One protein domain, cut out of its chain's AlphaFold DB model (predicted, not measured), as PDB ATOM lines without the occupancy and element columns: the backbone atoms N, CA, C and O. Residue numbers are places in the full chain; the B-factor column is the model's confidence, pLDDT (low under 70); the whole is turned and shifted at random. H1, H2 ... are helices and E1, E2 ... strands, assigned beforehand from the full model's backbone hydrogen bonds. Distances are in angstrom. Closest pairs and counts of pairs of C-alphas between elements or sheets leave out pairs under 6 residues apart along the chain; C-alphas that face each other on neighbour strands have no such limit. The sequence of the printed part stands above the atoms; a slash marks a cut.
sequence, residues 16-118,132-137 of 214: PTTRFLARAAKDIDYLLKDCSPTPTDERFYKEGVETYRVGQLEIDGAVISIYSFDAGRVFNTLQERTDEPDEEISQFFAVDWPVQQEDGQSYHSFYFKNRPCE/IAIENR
ATOM      1  N   PRO A  16      23.850  39.075  71.155       92.00
ATOM      2  CA  PRO A  16      22.639  38.730  70.406       92.00
ATOM      3  C   PRO A  16      21.639  37.890  71.209       92.00
ATOM      4  O   PRO A  16      20.488  38.304  71.351       92.00
ATOM      5  N   THR A  17      22.084  36.779  71.797       91.50
ATOM      6  CA  THR A  17      21.254  35.871  72.599       91.50
ATOM      7  C   THR A  17      20.674  36.587  73.812       91.50
ATOM      8  O   THR A  17      19.468  36.520  74.055       91.50
ATOM      9  N   THR A  18      21.490  37.373  74.521       90.25
ATOM     10  CA  THR A  18      21.037  38.178  75.666       90.25
ATOM     11  C   THR A  18      19.900  39.124  75.279       90.25
ATOM     12  O   THR A  18      18.876  39.179  75.960       90.25
ATOM     13  N   ARG A  19      20.055  39.870  74.177       89.44
ATOM     14  CA  ARG A  19      19.038  40.823  73.705       89.44
ATOM     15  C   ARG A  19      17.769  40.120  73.241       89.44
ATOM     16  O   ARG A  19      16.676  40.613  73.504       89.44
ATOM     17  N   PHE A  20      17.913  38.986  72.562       90.31
ATOM     18  CA  PHE A  20      16.782  38.205  72.081       90.31
ATOM     19  C   PHE A  20      15.935  37.666  73.238       90.31
ATOM     20  O   PHE A  20      14.732  37.916  73.278       90.31
ATOM     21  N   LEU A  21      16.562  37.012  74.223       89.69
ATOM     22  CA  LEU A  21      15.861  36.491  75.400       89.69
ATOM     23  C   LEU A  21      15.236  37.613  76.241       89.69
ATOM     24  O   LEU A  21      14.121  37.456  76.727       89.69
ATOM     25  N   ALA A  22      15.912  38.761  76.375       88.44
ATOM     26  CA  ALA A  22      15.356  39.923  77.070       88.44
ATOM     27  C   ALA A  22      14.109  40.483  76.367       88.44
ATOM     28  O   ALA A  22      13.142  40.854  77.031       88.44
ATOM     29  N   ARG A  23      14.101  40.513  75.027       88.44
ATOM     30  CA  ARG A  23      12.921  40.909  74.250       88.44
ATOM     31  C   ARG A  23      11.779  39.911  74.430       88.44
ATOM     32  O   ARG A  23      10.684  40.330  74.776       88.44
ATOM     33  N   ALA A  24      12.058  38.615  74.291       89.44
ATOM     34  CA  ALA A  24      11.059  37.567  74.493       89.44
ATOM     35  C   ALA A  24      10.450  37.610  75.907       89.44
ATOM     36  O   ALA A  24       9.248  37.434  76.062       89.44
ATOM     37  N   ALA A  25      11.261  37.896  76.932       89.81
ATOM     38  CA  ALA A  25      10.790  38.076  78.304       89.81
ATOM     39  C   ALA A  25       9.875  39.303  78.444       89.81
ATOM     40  O   ALA A  25       8.802  39.216  79.041       89.81
ATOM     41  N   LYS A  26      10.268  40.434  77.844       88.12
ATOM     42  CA  LYS A  26       9.468  41.664  77.846       88.12
ATOM     43  C   LYS A  26       8.110  41.470  77.169       88.12
ATOM     44  O   LYS A  26       7.115  41.954  77.696       88.12
ATOM     45  N   ASP A  27       8.064  40.745  76.053       89.31
ATOM     46  CA  ASP A  27       6.834  40.514  75.280       89.31
ATOM     47  C   ASP A  27       5.761  39.739  76.078       89.31
ATOM     48  O   ASP A  27       4.573  39.816  75.764       89.31
ATOM     49  N   ILE A  28       6.163  39.035  77.143       89.38
ATOM     50  CA  ILE A  28       5.275  38.230  77.999       89.38
ATOM     51  C   ILE A  28       5.143  38.778  79.427       89.38
ATOM     52  O   ILE A  28       4.592  38.095  80.293       89.38
ATOM     53  N   ASP A  29       5.645  39.991  79.682       88.19
ATOM     54  CA  ASP A  29       5.727  40.621  81.007       88.19
ATOM     55  C   ASP A  29       6.554  39.834  82.044       88.19
ATOM     56  O   ASP A  29       6.362  40.022  83.246       88.19
ATOM     57  N   TYR A  30       7.461  38.957  81.605       88.69
ATOM     58  CA  TYR A  30       8.314  38.130  82.463       88.69
ATOM     59  C   TYR A  30       9.546  38.909  82.933       88.69
ATOM     60  O   TYR A  30      10.285  39.481  82.132       88.69
ATOM     61  N   LEU A  31       9.767  38.922  84.247       80.44
ATOM     62  CA  LEU A  31      10.758  39.783  84.890       80.44
ATOM     63  C   LEU A  31      12.028  39.043  85.298       80.44
ATOM     64  O   LEU A  31      13.136  39.510  85.038       80.44
ATOM     65  N   LEU A  32      11.873  37.909  85.976       70.38
ATOM     66  CA  LEU A  32      12.981  37.181  86.582       70.38
ATOM     67  C   LEU A  32      12.537  35.769  86.966       70.38
ATOM     68  O   LEU A  32      11.355  35.540  87.236       70.38
ATOM     69  N   LYS A  33      13.503  34.853  87.050       68.75
ATOM     70  CA  LYS A  33      13.349  33.587  87.763       68.75
ATOM     71  C   LYS A  33      14.143  33.605  89.063       68.75
ATOM     72  O   LYS A  33      15.309  33.990  89.054       68.75
ATOM     73  N   ASP A  34      13.535  33.073  90.116       74.94
ATOM     74  CA  ASP A  34      14.228  32.587  91.307       74.94
ATOM     75  C   ASP A  34      14.136  31.046  91.413       74.94
ATOM     76  O   ASP A  34      13.159  30.440  90.964       74.94
ATOM     77  N   CYS A  35      15.165  30.404  91.967       80.56
ATOM     78  CA  CYS A  35      15.171  28.975  92.296       80.56
ATOM     79  C   CYS A  35      15.205  28.838  93.815       80.56
ATOM     80  O   CYS A  35      16.189  29.228  94.439       80.56
ATOM     81  N   SER A  36      14.178  28.239  94.407       82.31
ATOM     82  CA  SER A  36      14.072  28.140  95.863       82.31
ATOM     83  C   SER A  36      13.606  26.748  96.295       82.31
ATOM     84  O   SER A  36      12.768  26.152  95.621       82.31
ATOM     85  N   PRO A  37      14.096  26.212  97.428       85.56
ATOM     86  CA  PRO A  37      13.570  24.970  97.997       85.56
ATOM     87  C   PRO A  37      12.158  25.144  98.580       85.56
ATOM     88  O   PRO A  37      11.455  24.166  98.801       85.56
ATOM     89  N   THR A  38      11.729  26.383  98.838       88.56
ATOM     90  CA  THR A  38      10.390  26.704  99.351       88.56
ATOM     91  C   THR A  38       9.579  27.490  98.323       88.56
ATOM     92  O   THR A  38      10.167  28.322  97.620       88.56
ATOM     93  N   PRO A  39       8.250  27.295  98.265       90.69
ATOM     94  CA  PRO A  39       7.378  28.061  97.383       90.69
ATOM     95  C   PRO A  39       7.362  29.551  97.755       90.69
ATOM     96  O   PRO A  39       7.830  29.975  98.821       90.69
ATOM     97  N   THR A  40       6.854  30.367  96.838       90.06
ATOM     98  CA  THR A  40       6.862  31.824  96.943       90.06
ATOM     99  C   THR A  40       6.053  32.323  98.133       90.06
ATOM    100  O   THR A  40       6.518  33.230  98.814       90.06
ATOM    101  N   ASP A  41       4.892  31.740  98.422       90.00
ATOM    102  CA  ASP A  41       4.043  32.149  99.545       90.00
ATOM    103  C   ASP A  41       4.743  31.979 100.900       90.00
ATOM    104  O   ASP A  41       4.780  32.913 101.702       90.00
ATOM    105  N   GLU A  42       5.383  30.833 101.133       90.00
ATOM    106  CA  GLU A  42       6.159  30.580 102.348       90.00
ATOM    107  C   GLU A  42       7.380  31.497 102.469       90.00
ATOM    108  O   GLU A  42       7.704  31.970 103.566       90.00
ATOM    109  N   ARG A  43       8.085  31.743 101.359       88.38
ATOM    110  CA  ARG A  43       9.260  32.625 101.339       88.38
ATOM    111  C   ARG A  43       8.859  34.068 101.629       88.38
ATOM    112  O   ARG A  43       9.428  34.690 102.521       88.38
ATOM    113  N   PHE A  44       7.833  34.569 100.952       87.62
ATOM    114  CA  PHE A  44       7.355  35.942 101.111       87.62
ATOM    115  C   PHE A  44       6.711  36.167 102.479       87.62
ATOM    116  O   PHE A  44       6.932  37.214 103.087       87.62
ATOM    117  N   TYR A  45       6.034  35.163 103.042       86.56
ATOM    118  CA  TYR A  45       5.544  35.228 104.418       86.56
ATOM    119  C   TYR A  45       6.676  35.488 105.428       86.56
ATOM    120  O   TYR A  45       6.527  36.325 106.320       86.56
ATOM    121  N   LYS A  46       7.839  34.836 105.268       86.56
ATOM    122  CA  LYS A  46       9.018  35.069 106.129       86.56
ATOM    123  C   LYS A  46       9.589  36.481 105.984       86.56
ATOM    124  O   LYS A  46      10.175  36.998 106.932       86.56
ATOM    125  N   GLU A  47       9.401  37.103 104.826       82.94
ATOM    126  CA  GLU A  47       9.837  38.471 104.522       82.94
ATOM    127  C   GLU A  47       8.789  39.535 104.899       82.94
ATOM    128  O   GLU A  47       9.030  40.734 104.748       82.94
ATOM    129  N   GLY A  48       7.635  39.117 105.437       83.62
ATOM    130  CA  GLY A  48       6.537  40.013 105.797       83.62
ATOM    131  C   GLY A  48       5.795  40.574 104.584       83.62
ATOM    132  O   GLY A  48       5.261  41.681 104.650       83.62
ATOM    133  N   VAL A  49       5.793  39.834 103.476       84.19
ATOM    134  CA  VAL A  49       5.133  40.196 102.222       84.19
ATOM    135  C   VAL A  49       3.856  39.378 102.099       84.19
ATOM    136  O   VAL A  49       3.879  38.145 102.120       84.19
ATOM    137  N   GLU A  50       2.726  40.066 101.966       85.00
ATOM    138  CA  GLU A  50       1.447  39.401 101.751       85.00
ATOM    139  C   GLU A  50       1.376  38.806 100.343       85.00
ATOM    140  O   GLU A  50       1.600  39.483  99.335       85.00
ATOM    141  N   THR A  51       1.032  37.523 100.284       89.38
ATOM    142  CA  THR A  51       0.800  36.785  99.046       89.38
ATOM    143  C   THR A  51      -0.598  36.193  99.063       89.38
ATOM    144  O   THR A  51      -1.083  35.704 100.081       89.38
ATOM    145  N   TYR A  52      -1.249  36.219  97.908       91.19
ATOM    146  CA  TYR A  52      -2.584  35.666  97.728       91.19
ATOM    147  C   TYR A  52      -2.542  34.669  96.584       91.19
ATOM    148  O   TYR A  52      -2.183  35.024  95.464       91.19
ATOM    149  N   ARG A  53      -2.918  33.415  96.837       94.00
ATOM    150  CA  ARG A  53      -3.046  32.419  95.771       94.00
ATOM    151  C   ARG A  53      -4.262  32.757  94.909       94.00
ATOM    152  O   ARG A  53      -5.393  32.727  95.385       94.00
ATOM    153  N   VAL A  54      -4.027  33.072  93.639       94.00
ATOM    154  CA  VAL A  54      -5.058  33.526  92.684       94.00
ATOM    155  C   VAL A  54      -5.409  32.478  91.632       94.00
ATOM    156  O   VAL A  54      -6.344  32.669  90.846       94.00
ATOM    157  N   GLY A  55      -4.669  31.371  91.585       93.31
ATOM    158  CA  GLY A  55      -4.971  30.272  90.685       93.31
ATOM    159  C   GLY A  55      -4.015  29.094  90.790       93.31
ATOM    160  O   GLY A  55      -3.000  29.129  91.488       93.31
ATOM    161  N   GLN A  56      -4.379  28.054  90.053       95.75
ATOM    162  CA  GLN A  56      -3.583  26.862  89.827       95.75
ATOM    163  C   GLN A  56      -3.833  26.399  88.391       95.75
ATOM    164  O   GLN A  56      -4.968  26.480  87.918       95.75
ATOM    165  N   LEU A  57      -2.789  25.934  87.713       94.44
ATOM    166  CA  LEU A  57      -2.859  25.331  86.384       94.44
ATOM    167  C   LEU A  57      -2.125  23.991  86.398       94.44
ATOM    168  O   LEU A  57      -1.226  23.790  87.210       94.44
ATOM    169  N   GLU A  58      -2.503  23.085  85.505       94.19
ATOM    170  CA  GLU A  58      -1.741  21.868  85.238       94.19
ATOM    171  C   GLU A  58      -1.032  22.041  83.896       94.19
ATOM    172  O   GLU A  58      -1.680  22.267  82.877       94.19
ATOM    173  N   ILE A  59       0.299  22.006  83.910       90.69
ATOM    174  CA  ILE A  59       1.143  22.237  82.736       90.69
ATOM    175  C   ILE A  59       2.174  21.114  82.694       90.69
ATOM    176  O   ILE A  59       2.948  20.958  83.632       90.69
ATOM    177  N   ASP A  60       2.172  20.317  81.625       85.75
ATOM    178  CA  ASP A  60       3.097  19.187  81.432       85.75
ATOM    179  C   ASP A  60       3.127  18.207  82.623       85.75
ATOM    180  O   ASP A  60       4.180  17.722  83.030       85.75
ATOM    181  N   GLY A  61       1.958  17.948  83.220       86.44
ATOM    182  CA  GLY A  61       1.806  17.072  84.389       86.44
ATOM    183  C   GLY A  61       2.270  17.683  85.717       86.44
ATOM    184  O   GLY A  61       2.175  17.029  86.755       86.44
ATOM    185  N   ALA A  62       2.746  18.931  85.716       89.06
ATOM    186  CA  ALA A  62       3.090  19.675  86.919       89.06
ATOM    187  C   ALA A  62       1.939  20.592  87.348       89.06
ATOM    188  O   ALA A  62       1.336  21.307  86.544       89.06
ATOM    189  N   VAL A  63       1.663  20.605  88.651       93.94
ATOM    190  CA  VAL A  63       0.718  21.537  89.264       93.94
ATOM    191  C   VAL A  63       1.426  22.857  89.548       93.94
ATOM    192  O   VAL A  63       2.271  22.945  90.436       93.94
ATOM    193  N   ILE A  64       1.047  23.889  88.808       94.62
ATOM    194  CA  ILE A  64       1.642  25.218  88.862       94.62
ATOM    195  C   ILE A  64       0.754  26.140  89.694       94.62
ATOM    196  O   ILE A  64      -0.429  26.313  89.390       94.62
ATOM    197  N   SER A  65       1.314  26.758  90.732       96.12
ATOM    198  CA  SER A  65       0.591  27.711  91.584       96.12
ATOM    199  C   SER A  65       0.847  29.147  91.148       96.12
ATOM    200  O   SER A  65       1.984  29.515  90.871       96.12
ATOM    201  N   ILE A  66      -0.209  29.965  91.123       96.00
ATOM    202  CA  ILE A  66      -0.134  31.385  90.770       96.00
ATOM    203  C   ILE A  66      -0.517  32.219  91.987       96.00
ATOM    204  O   ILE A  66      -1.611  32.064  92.542       96.00
ATOM    205  N   TYR A  67       0.358  33.145  92.352       94.25
ATOM    206  CA  TYR A  67       0.179  34.077  93.455       94.25
ATOM    207  C   TYR A  67       0.161  35.503  92.931       94.25
ATOM    208  O   TYR A  67       0.856  35.816  91.970       94.25
ATOM    209  N   SER A  68      -0.605  36.368  93.582       92.44
ATOM    210  CA  SER A  68      -0.451  37.813  93.472       92.44
ATOM    211  C   SER A  68       0.169  38.369  94.746       92.44
ATOM    212  O   SER A  68      -0.159  37.890  95.834       92.44
ATOM    213  N   PHE A  69       1.002  39.392  94.623       88.12
ATOM    214  CA  PHE A  69       1.657  40.044  95.753       88.12
ATOM    215  C   PHE A  69       1.886  41.530  95.473       88.12
ATOM    216  O   PHE A  69       1.923  41.949  94.314       88.12
ATOM    217  N   ASP A  70       2.035  42.316  96.537       81.25
ATOM    218  CA  ASP A  70       2.445  43.718  96.441       81.25
ATOM    219  C   ASP A  70       3.976  43.801  96.369       81.25
ATOM    220  O   ASP A  70       4.700  43.253  97.206       81.25
ATOM    221  N   ALA A  71       4.471  44.475  95.337       66.06
ATOM    222  CA  ALA A  71       5.892  44.630  95.066       66.06
ATOM    223  C   ALA A  71       6.651  45.512  96.055       66.06
ATOM    224  O   ALA A  71       7.882  45.431  96.069       66.06
ATOM    225  N   GLY A  72       5.965  46.348  96.844       64.75
ATOM    226  CA  GLY A  72       6.553  47.509  97.515       64.75
ATOM    227  C   GLY A  72       7.934  47.275  98.146       64.75
ATOM    228  O   GLY A  72       8.873  48.012  97.857       64.75
ATOM    229  N   ARG A  73       8.100  46.237  98.983       55.41
ATOM    230  CA  ARG A  73       9.392  45.920  99.640       55.41
ATOM    231  C   ARG A  73      10.270  44.914  98.893       55.41
ATOM    232  O   ARG A  73      11.476  44.902  99.121       55.41
ATOM    233  N   VAL A  74       9.693  44.092  98.020       59.72
ATOM    234  CA  VAL A  74      10.394  42.989  97.335       59.72
ATOM    235  C   VAL A  74      11.144  43.487  96.104       59.72
ATOM    236  O   VAL A  74      12.188  42.945  95.742       59.72
ATOM    237  N   PHE A  75      10.652  44.557  95.474       57.59
ATOM    238  CA  PHE A  75      11.197  45.005  94.200       57.59
ATOM    239  C   PHE A  75      12.641  45.477  94.278       57.59
ATOM    240  O   PHE A  75      13.393  45.136  93.378       57.59
ATOM    241  N   ASN A  76      13.074  46.124  95.366       52.28
ATOM    242  CA  ASN A  76      14.477  46.530  95.538       52.28
ATOM    243  C   ASN A  76      15.461  45.342  95.515       52.28
ATOM    244  O   ASN A  76      16.619  45.521  95.153       52.28
ATOM    245  N   THR A  77      15.009  44.133  95.864       51.25
ATOM    246  CA  THR A  77      15.811  42.898  95.797       51.25
ATOM    247  C   THR A  77      15.764  42.257  94.402       51.25
ATOM    248  O   THR A  77      16.703  41.578  94.001       51.25
ATOM    249  N   LEU A  78      14.692  42.494  93.635       53.94
ATOM    250  CA  LEU A  78      14.499  41.975  92.272       53.94
ATOM    251  C   LEU A  78      15.074  42.910  91.177       53.94
ATOM    252  O   LEU A  78      15.198  42.501  90.022       53.94
ATOM    253  N   GLN A  79      15.420  44.160  91.516       47.84
ATOM    254  CA  GLN A  79      15.674  45.273  90.586       47.84
ATOM    255  C   GLN A  79      17.089  45.381  89.992       47.84
ATOM    256  O   GLN A  79      17.549  46.486  89.720       47.84
ATOM    257  N   GLU A  80      17.786  44.291  89.676       45.75
ATOM    258  CA  GLU A  80      18.999  44.470  88.857       45.75
ATOM    259  C   GLU A  80      18.695  44.877  87.396       45.75
ATOM    260  O   GLU A  80      19.626  45.251  86.685       45.75
ATOM    261  N   ARG A  81      17.436  44.842  86.903       44.75
ATOM    262  CA  ARG A  81      17.147  45.045  85.458       44.75
ATOM    263  C   ARG A  81      15.773  45.605  85.049       44.75
ATOM    264  O   ARG A  81      15.239  45.187  84.024       44.75
ATOM    265  N   THR A  82      15.182  46.560  85.760       44.44
ATOM    266  CA  THR A  82      14.010  47.266  85.191       44.44
ATOM    267  C   THR A  82      14.152  48.770  85.336       44.44
ATOM    268  O   THR A  82      14.231  49.273  86.452       44.44
ATOM    269  N   ASP A  83      14.226  49.455  84.189       45.62
ATOM    270  CA  ASP A  83      14.069  50.904  84.083       45.62
ATOM    271  C   ASP A  83      12.769  51.291  84.794       45.62
ATOM    272  O   ASP A  83      11.726  50.742  84.447       45.62
ATOM    273  N   GLU A  84      12.913  52.148  85.808       45.34
ATOM    274  CA  GLU A  84      11.917  52.830  86.649       45.34
ATOM    275  C   GLU A  84      10.645  52.038  87.042       45.34
ATOM    276  O   GLU A  84       9.889  51.558  86.196       45.34
ATOM    277  N   PRO A  85      10.328  51.916  88.347       47.19
ATOM    278  CA  PRO A  85       9.008  51.448  88.736       47.19
ATOM    279  C   PRO A  85       7.983  52.472  88.233       47.19
ATOM    280  O   PRO A  85       7.945  53.594  88.731       47.19
ATOM    281  N   ASP A  86       7.163  52.092  87.249       47.66
ATOM    282  CA  ASP A  86       5.904  52.788  86.984       47.66
ATOM    283  C   ASP A  86       5.178  52.890  88.330       47.66
ATOM    284  O   ASP A  86       4.862  51.863  88.940       47.66
ATOM    285  N   GLU A  87       4.931  54.115  88.799       49.16
ATOM    286  CA  GLU A  87       4.294  54.416  90.092       49.16
ATOM    287  C   GLU A  87       2.880  53.796  90.232       49.16
ATOM    288  O   GLU A  87       2.264  53.881  91.292       49.16
ATOM    289  N   GLU A  88       2.371  53.140  89.183       51.75
ATOM    290  CA  GLU A  88       1.023  52.582  89.070       51.75
ATOM    291  C   GLU A  88       0.926  51.049  89.200       51.75
ATOM    292  O   GLU A  88      -0.176  50.533  89.401       51.75
ATOM    293  N   ILE A  89       2.027  50.285  89.120       54.44
ATOM    294  CA  ILE A  89       1.946  48.815  89.236       54.44
ATOM    295  C   ILE A  89       2.104  48.407  90.703       54.44
ATOM    296  O   ILE A  89       3.202  48.142  91.182       54.44
ATOM    297  N   SER A  90       0.986  48.340  91.427       64.81
ATOM    298  CA  SER A  90       0.955  47.914  92.835       64.81
ATOM    299  C   SER A  90       0.877  46.394  93.025       64.81
ATOM    300  O   SER A  90       1.022  45.910  94.143       64.81
ATOM    301  N   GLN A  91       0.615  45.622  91.965       78.06
ATOM    302  CA  GLN A  91       0.382  44.180  92.062       78.06
ATOM    303  C   GLN A  91       1.173  43.409  91.007       78.06
ATOM    304  O   GLN A  91       1.094  43.701  89.818       78.06
ATOM    305  N   PHE A  92       1.893  42.388  91.461       88.81
ATOM    306  CA  PHE A  92       2.696  41.490  90.638       88.81
ATOM    307  C   PHE A  92       2.258  40.053  90.843       88.81
ATOM    308  O   PHE A  92       1.505  39.738  91.769       88.81
ATOM    309  N   PHE A  93       2.738  39.175  89.968       92.06
ATOM    310  CA  PHE A  93       2.387  37.766  89.988       92.06
ATOM    311  C   PHE A  93       3.628  36.897  90.078       92.06
ATOM    312  O   PHE A  93       4.625  37.161  89.411       92.06
ATOM    313  N   ALA A  94       3.556  35.858  90.903       93.44
ATOM    314  CA  ALA A  94       4.557  34.807  90.983       93.44
ATOM    315  C   ALA A  94       3.927  33.489  90.551       93.44
ATOM    316  O   ALA A  94       2.769  33.207  90.867       93.44
ATOM    317  N   VAL A  95       4.701  32.688  89.835       94.88
ATOM    318  CA  VAL A  95       4.300  31.376  89.352       94.88
ATOM    319  C   VAL A  95       5.328  30.372  89.825       94.88
ATOM    320  O   VAL A  95       6.467  30.420  89.373       94.88
ATOM    321  N   ASP A  96       4.921  29.469  90.707       94.81
ATOM    322  CA  ASP A  96       5.794  28.408  91.195       94.81
ATOM    323  C   ASP A  96       5.611  27.151  90.357       94.81
ATOM    324  O   ASP A  96       4.531  26.552  90.332       94.81
ATOM    325  N   TRP A  97       6.697  26.743  89.709       93.12
ATOM    326  CA  TRP A  97       6.797  25.483  88.996       93.12
ATOM    327  C   TRP A  97       7.592  24.478  89.837       93.12
ATOM    328  O   TRP A  97       8.797  24.674  90.023       93.12
ATOM    329  N   PRO A  98       6.959  23.413  90.360       91.62
ATOM    330  CA  PRO A  98       7.644  22.418  91.170       91.62
ATOM    331  C   PRO A  98       8.563  21.555  90.302       91.62
ATOM    332  O   PRO A  98       8.183  21.096  89.224       91.62
ATOM    333  N   VAL A  99       9.775  21.316  90.788       86.38
ATOM    334  CA  VAL A  99      10.789  20.490  90.137       86.38
ATOM    335  C   VAL A  99      11.271  19.456  91.139       86.38
ATOM    336  O   VAL A  99      11.722  19.794  92.232       86.38
ATOM    337  N   GLN A 100      11.166  18.182  90.769       85.94
ATOM    338  CA  GLN A 100      11.730  17.104  91.568       85.94
ATOM    339  C   GLN A 100      13.237  17.018  91.304       85.94
ATOM    340  O   GLN A 100      13.660  16.860  90.160       85.94
ATOM    341  N   GLN A 101      14.032  17.114  92.363       80.31
ATOM    342  CA  GLN A 101      15.480  16.926  92.361       80.31
ATOM    343  C   GLN A 101      15.851  15.695  93.204       80.31
ATOM    344  O   GLN A 101      15.003  15.114  93.892       80.31
ATOM    345  N   GLU A 102      17.113  15.270  93.115       80.88
ATOM    346  CA  GLU A 102      17.636  14.105  93.845       80.88
ATOM    347  C   GLU A 102      17.577  14.297  95.372       80.88
ATOM    348  O   GLU A 102      17.359  13.341  96.115       80.88
ATOM    349  N   ASP A 103      17.737  15.535  95.842       80.56
ATOM    350  CA  ASP A 103      17.788  15.932  97.251       80.56
ATOM    351  C   ASP A 103      16.453  16.460  97.804       80.56
ATOM    352  O   ASP A 103      16.341  16.739  99.001       80.56
ATOM    353  N   GLY A 104      15.420  16.564  96.967       85.94
ATOM    354  CA  GLY A 104      14.102  17.029  97.375       85.94
ATOM    355  C   GLY A 104      13.336  17.725  96.261       85.94
ATOM    356  O   GLY A 104      13.668  17.631  95.084       85.94
ATOM    357  N   GLN A 105      12.261  18.408  96.635       87.69
ATOM    358  CA  GLN A 105      11.503  19.246  95.714       87.69
ATOM    359  C   GLN A 105      12.021  20.681  95.793       87.69
ATOM    360  O   GLN A 105      12.187  21.222  96.886       87.69
ATOM    361  N   SER A 106      12.224  21.309  94.641       90.06
ATOM    362  CA  SER A 106      12.473  22.743  94.528       90.06
ATOM    363  C   SER A 106      11.414  23.412  93.661       90.06
ATOM    364  O   SER A 106      10.563  22.762  93.051       90.06
ATOM    365  N   TYR A 107      11.430  24.738  93.651       90.44
ATOM    366  CA  TYR A 107      10.483  25.564  92.931       90.44
ATOM    367  C   TYR A 107      11.236  26.536  92.040       90.44
ATOM    368  O   TYR A 107      12.112  27.292  92.467       90.44
ATOM    369  N   HIS A 108      10.873  26.497  90.768       90.25
ATOM    370  CA  HIS A 108      11.220  27.499  89.786       90.25
ATOM    371  C   HIS A 108      10.137  28.577  89.822       90.25
ATOM    372  O   HIS A 108       9.037  28.361  89.318       90.25
ATOM    373  N   SER A 109      10.441  29.717  90.436       91.38
ATOM    374  CA  SER A 109       9.497  30.821  90.609       91.38
ATOM    375  C   SER A 109       9.694  31.861  89.510       91.38
ATOM    376  O   SER A 109      10.760  32.468  89.418       91.38
ATOM    377  N   PHE A 110       8.675  32.077  88.678       92.00
ATOM    378  CA  PHE A 110       8.675  33.071  87.601       92.00
ATOM    379  C   PHE A 110       7.819  34.279  87.986       92.00
ATOM    380  O   PHE A 110       6.674  34.104  88.407       92.00
ATOM    381  N   TYR A 111       8.338  35.495  87.807       91.19
ATOM    382  CA  TYR A 111       7.613  36.723  88.153       91.19
ATOM    383  C   TYR A 111       7.111  37.478  86.929       91.19
ATOM    384  O   TYR A 111       7.831  37.607  85.937       91.19
ATOM    385  N   PHE A 112       5.903  38.029  87.041       90.94
ATOM    386  CA  PHE A 112       5.217  38.739  85.968       90.94
ATOM    387  C   PHE A 112       4.610  40.061  86.445       90.94
ATOM    388  O   PHE A 112       4.122  40.149  87.574       90.94
ATOM    389  N   LYS A 113       4.586  41.074  85.564       87.06
ATOM    390  CA  LYS A 113       3.857  42.338  85.820       87.06
ATOM    391  C   LYS A 113       2.339  42.159  85.775       87.06
ATOM    392  O   LYS A 113       1.616  42.780  86.538       87.06
ATOM    393  N   ASN A 114       1.861  41.294  84.884       88.25
ATOM    394  CA  ASN A 114       0.444  41.007  84.682       88.25
ATOM    395  C   ASN A 114       0.141  39.550  85.020       88.25
ATOM    396  O   ASN A 114       1.033  38.704  84.964       88.25
ATOM    397  N   ARG A 115      -1.127  39.237  85.320       91.69
ATOM    398  CA  ARG A 115      -1.550  37.854  85.576       91.69
ATOM    399  C   ARG A 115      -1.213  36.991  84.354       91.69
ATOM    400  O   ARG A 115      -1.796  37.219  83.292       91.69
ATOM    401  N   PRO A 116      -0.316  35.998  84.474       92.94
ATOM    402  CA  PRO A 116       0.089  35.210  83.323       92.94
ATOM    403  C   PRO A 116      -0.977  34.165  82.977       92.94
ATOM    404  O   PRO A 116      -1.638  33.605  83.856       92.94
ATOM    405  N   CYS A 117      -1.141  33.897  81.681       93.50
ATOM    406  CA  CYS A 117      -1.861  32.731  81.173       93.50
ATOM    407  C   CYS A 117      -0.903  31.539  80.997       93.50
ATOM    408  O   CYS A 117       0.315  31.703  81.079       93.50
ATOM    409  N   GLU A 118      -1.447  30.350  80.722       93.81
ATOM    410  CA  GLU A 118      -0.662  29.124  80.516       93.81
ATOM    411  C   GLU A 118       0.459  29.304  79.480       93.81
ATOM    412  O   GLU A 118       1.608  28.958  79.745       93.81
ATOM    413  N   ILE A 132      19.824  28.554  80.678       86.88
ATOM    414  CA  ILE A 132      20.654  27.623  81.460       86.88
ATOM    415  C   ILE A 132      21.404  26.650  80.555       86.88
ATOM    416  O   ILE A 132      22.602  26.460  80.735       86.88
ATOM    417  N   ALA A 133      20.734  26.076  79.558       89.50
ATOM    418  CA  ALA A 133      21.362  25.129  78.645       89.50
ATOM    419  C   ALA A 133      22.526  25.771  77.868       89.50
ATOM    420  O   ALA A 133      23.571  25.152  77.682       89.50
ATOM    421  N   ILE A 134      22.395  27.038  77.459       90.81
ATOM    422  CA  ILE A 134      23.489  27.784  76.823       90.81
ATOM    423  C   ILE A 134      24.617  28.078  77.823       90.81
ATOM    424  O   ILE A 134      25.787  27.859  77.505       90.81
ATOM    425  N   GLU A 135      24.291  28.538  79.036       88.19
ATOM    426  CA  GLU A 135      25.278  28.805  80.101       88.19
ATOM    427  C   GLU A 135      26.082  27.540  80.463       88.19
ATOM    428  O   GLU A 135      27.303  27.605  80.653       88.19
ATOM    429  N   ASN A 136      25.417  26.380  80.452       87.81
ATOM    430  CA  ASN A 136      25.995  25.057  80.687       87.81
ATOM    431  C   ASN A 136      26.671  24.438  79.454       87.81
ATOM    432  O   ASN A 136      27.299  23.387  79.572       87.81
ATOM    433  N   ARG A 137      26.608  25.089  78.281       87.69
ATOM    434  CA  ARG A 137      27.132  24.591  76.989       87.69
ATOM    435  C   ARG A 137      26.452  23.315  76.475       87.69
ATOM    436  O   ARG A 137      27.035  22.592  75.671       87.69
TER     437      ARG A 137
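AT A GLANCE: This is residues 16 to 118 and 132 to 137 of the 214 residues of an uncharacterized protein of Halosimplex pelagicum (UniProt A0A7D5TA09). What shape do the parts make? One strongly twisted sheet of five strands curls round the short helix H2, and the longest helix, H1, grazes it with residues 22 to 26. H4 lies off the sheet. What is printed? The printed part has 109 residues with four named helices and five named strands, in the order H1 E1 H2 E2 E3 H3 E4 E5 H4, class mixed. The sheet, E1 E5 E4 E3 E2, is antiparallel; the whole is compact, with a radius of gyration of the C-alphas of 14.4 A and spans of 42 by 38 by 24 A.

HOW THE PARTS SIT: How do the strands pair? E1, residues 30 to 36, and E2, residues 51 to 59, are edge strands; E5, residues 104 to 112, E4, residues 92 to 101, and E3, residues 62 to 69, are inner. Within hydrogen-bond range are N 34 and O 109 at 2.9 A, N 95 and O 110 at 2.8 A, N 67 and O 94 at 2.8 A, and N 57 and O 64 at 2.9 A. E1 and E5 stand at 162 degrees; E2 and E3, and E4 and E5, are hairpins. Where are the helices? The sheet curls round H2, residues 40 to 46; its closest C-alphas to E2 are those of Asp 41 and Thr 51, 5.7 A. H1, residues 16 to 27, and H3, residues 75 to 78, only graze the sheet, while H4, residues 132 to 135, is not on it. In H1 and H2 every O i to N i+4 pair is within hydrogen-bond range; H3 and H4 are too short for one.

IN THESE COORDINATES: Where does H1 begin? C-alpha 16 is at (22.639, 38.730, 70.406), and H1 is 16.6 A long. How long are the strands? E4 measures 27.7 A and E5 26.1 A, ending at C-alpha 112, (5.217, 38.739, 85.968).

THE WHOLE: Is it cut? Residues 119 to 131 are not printed; C-alphas 118 and 132 are 21.4 A apart. What is uncertain? Residue 33 and residues 71 to 90 are under pLDDT 70, and H3 to E4 is a long link.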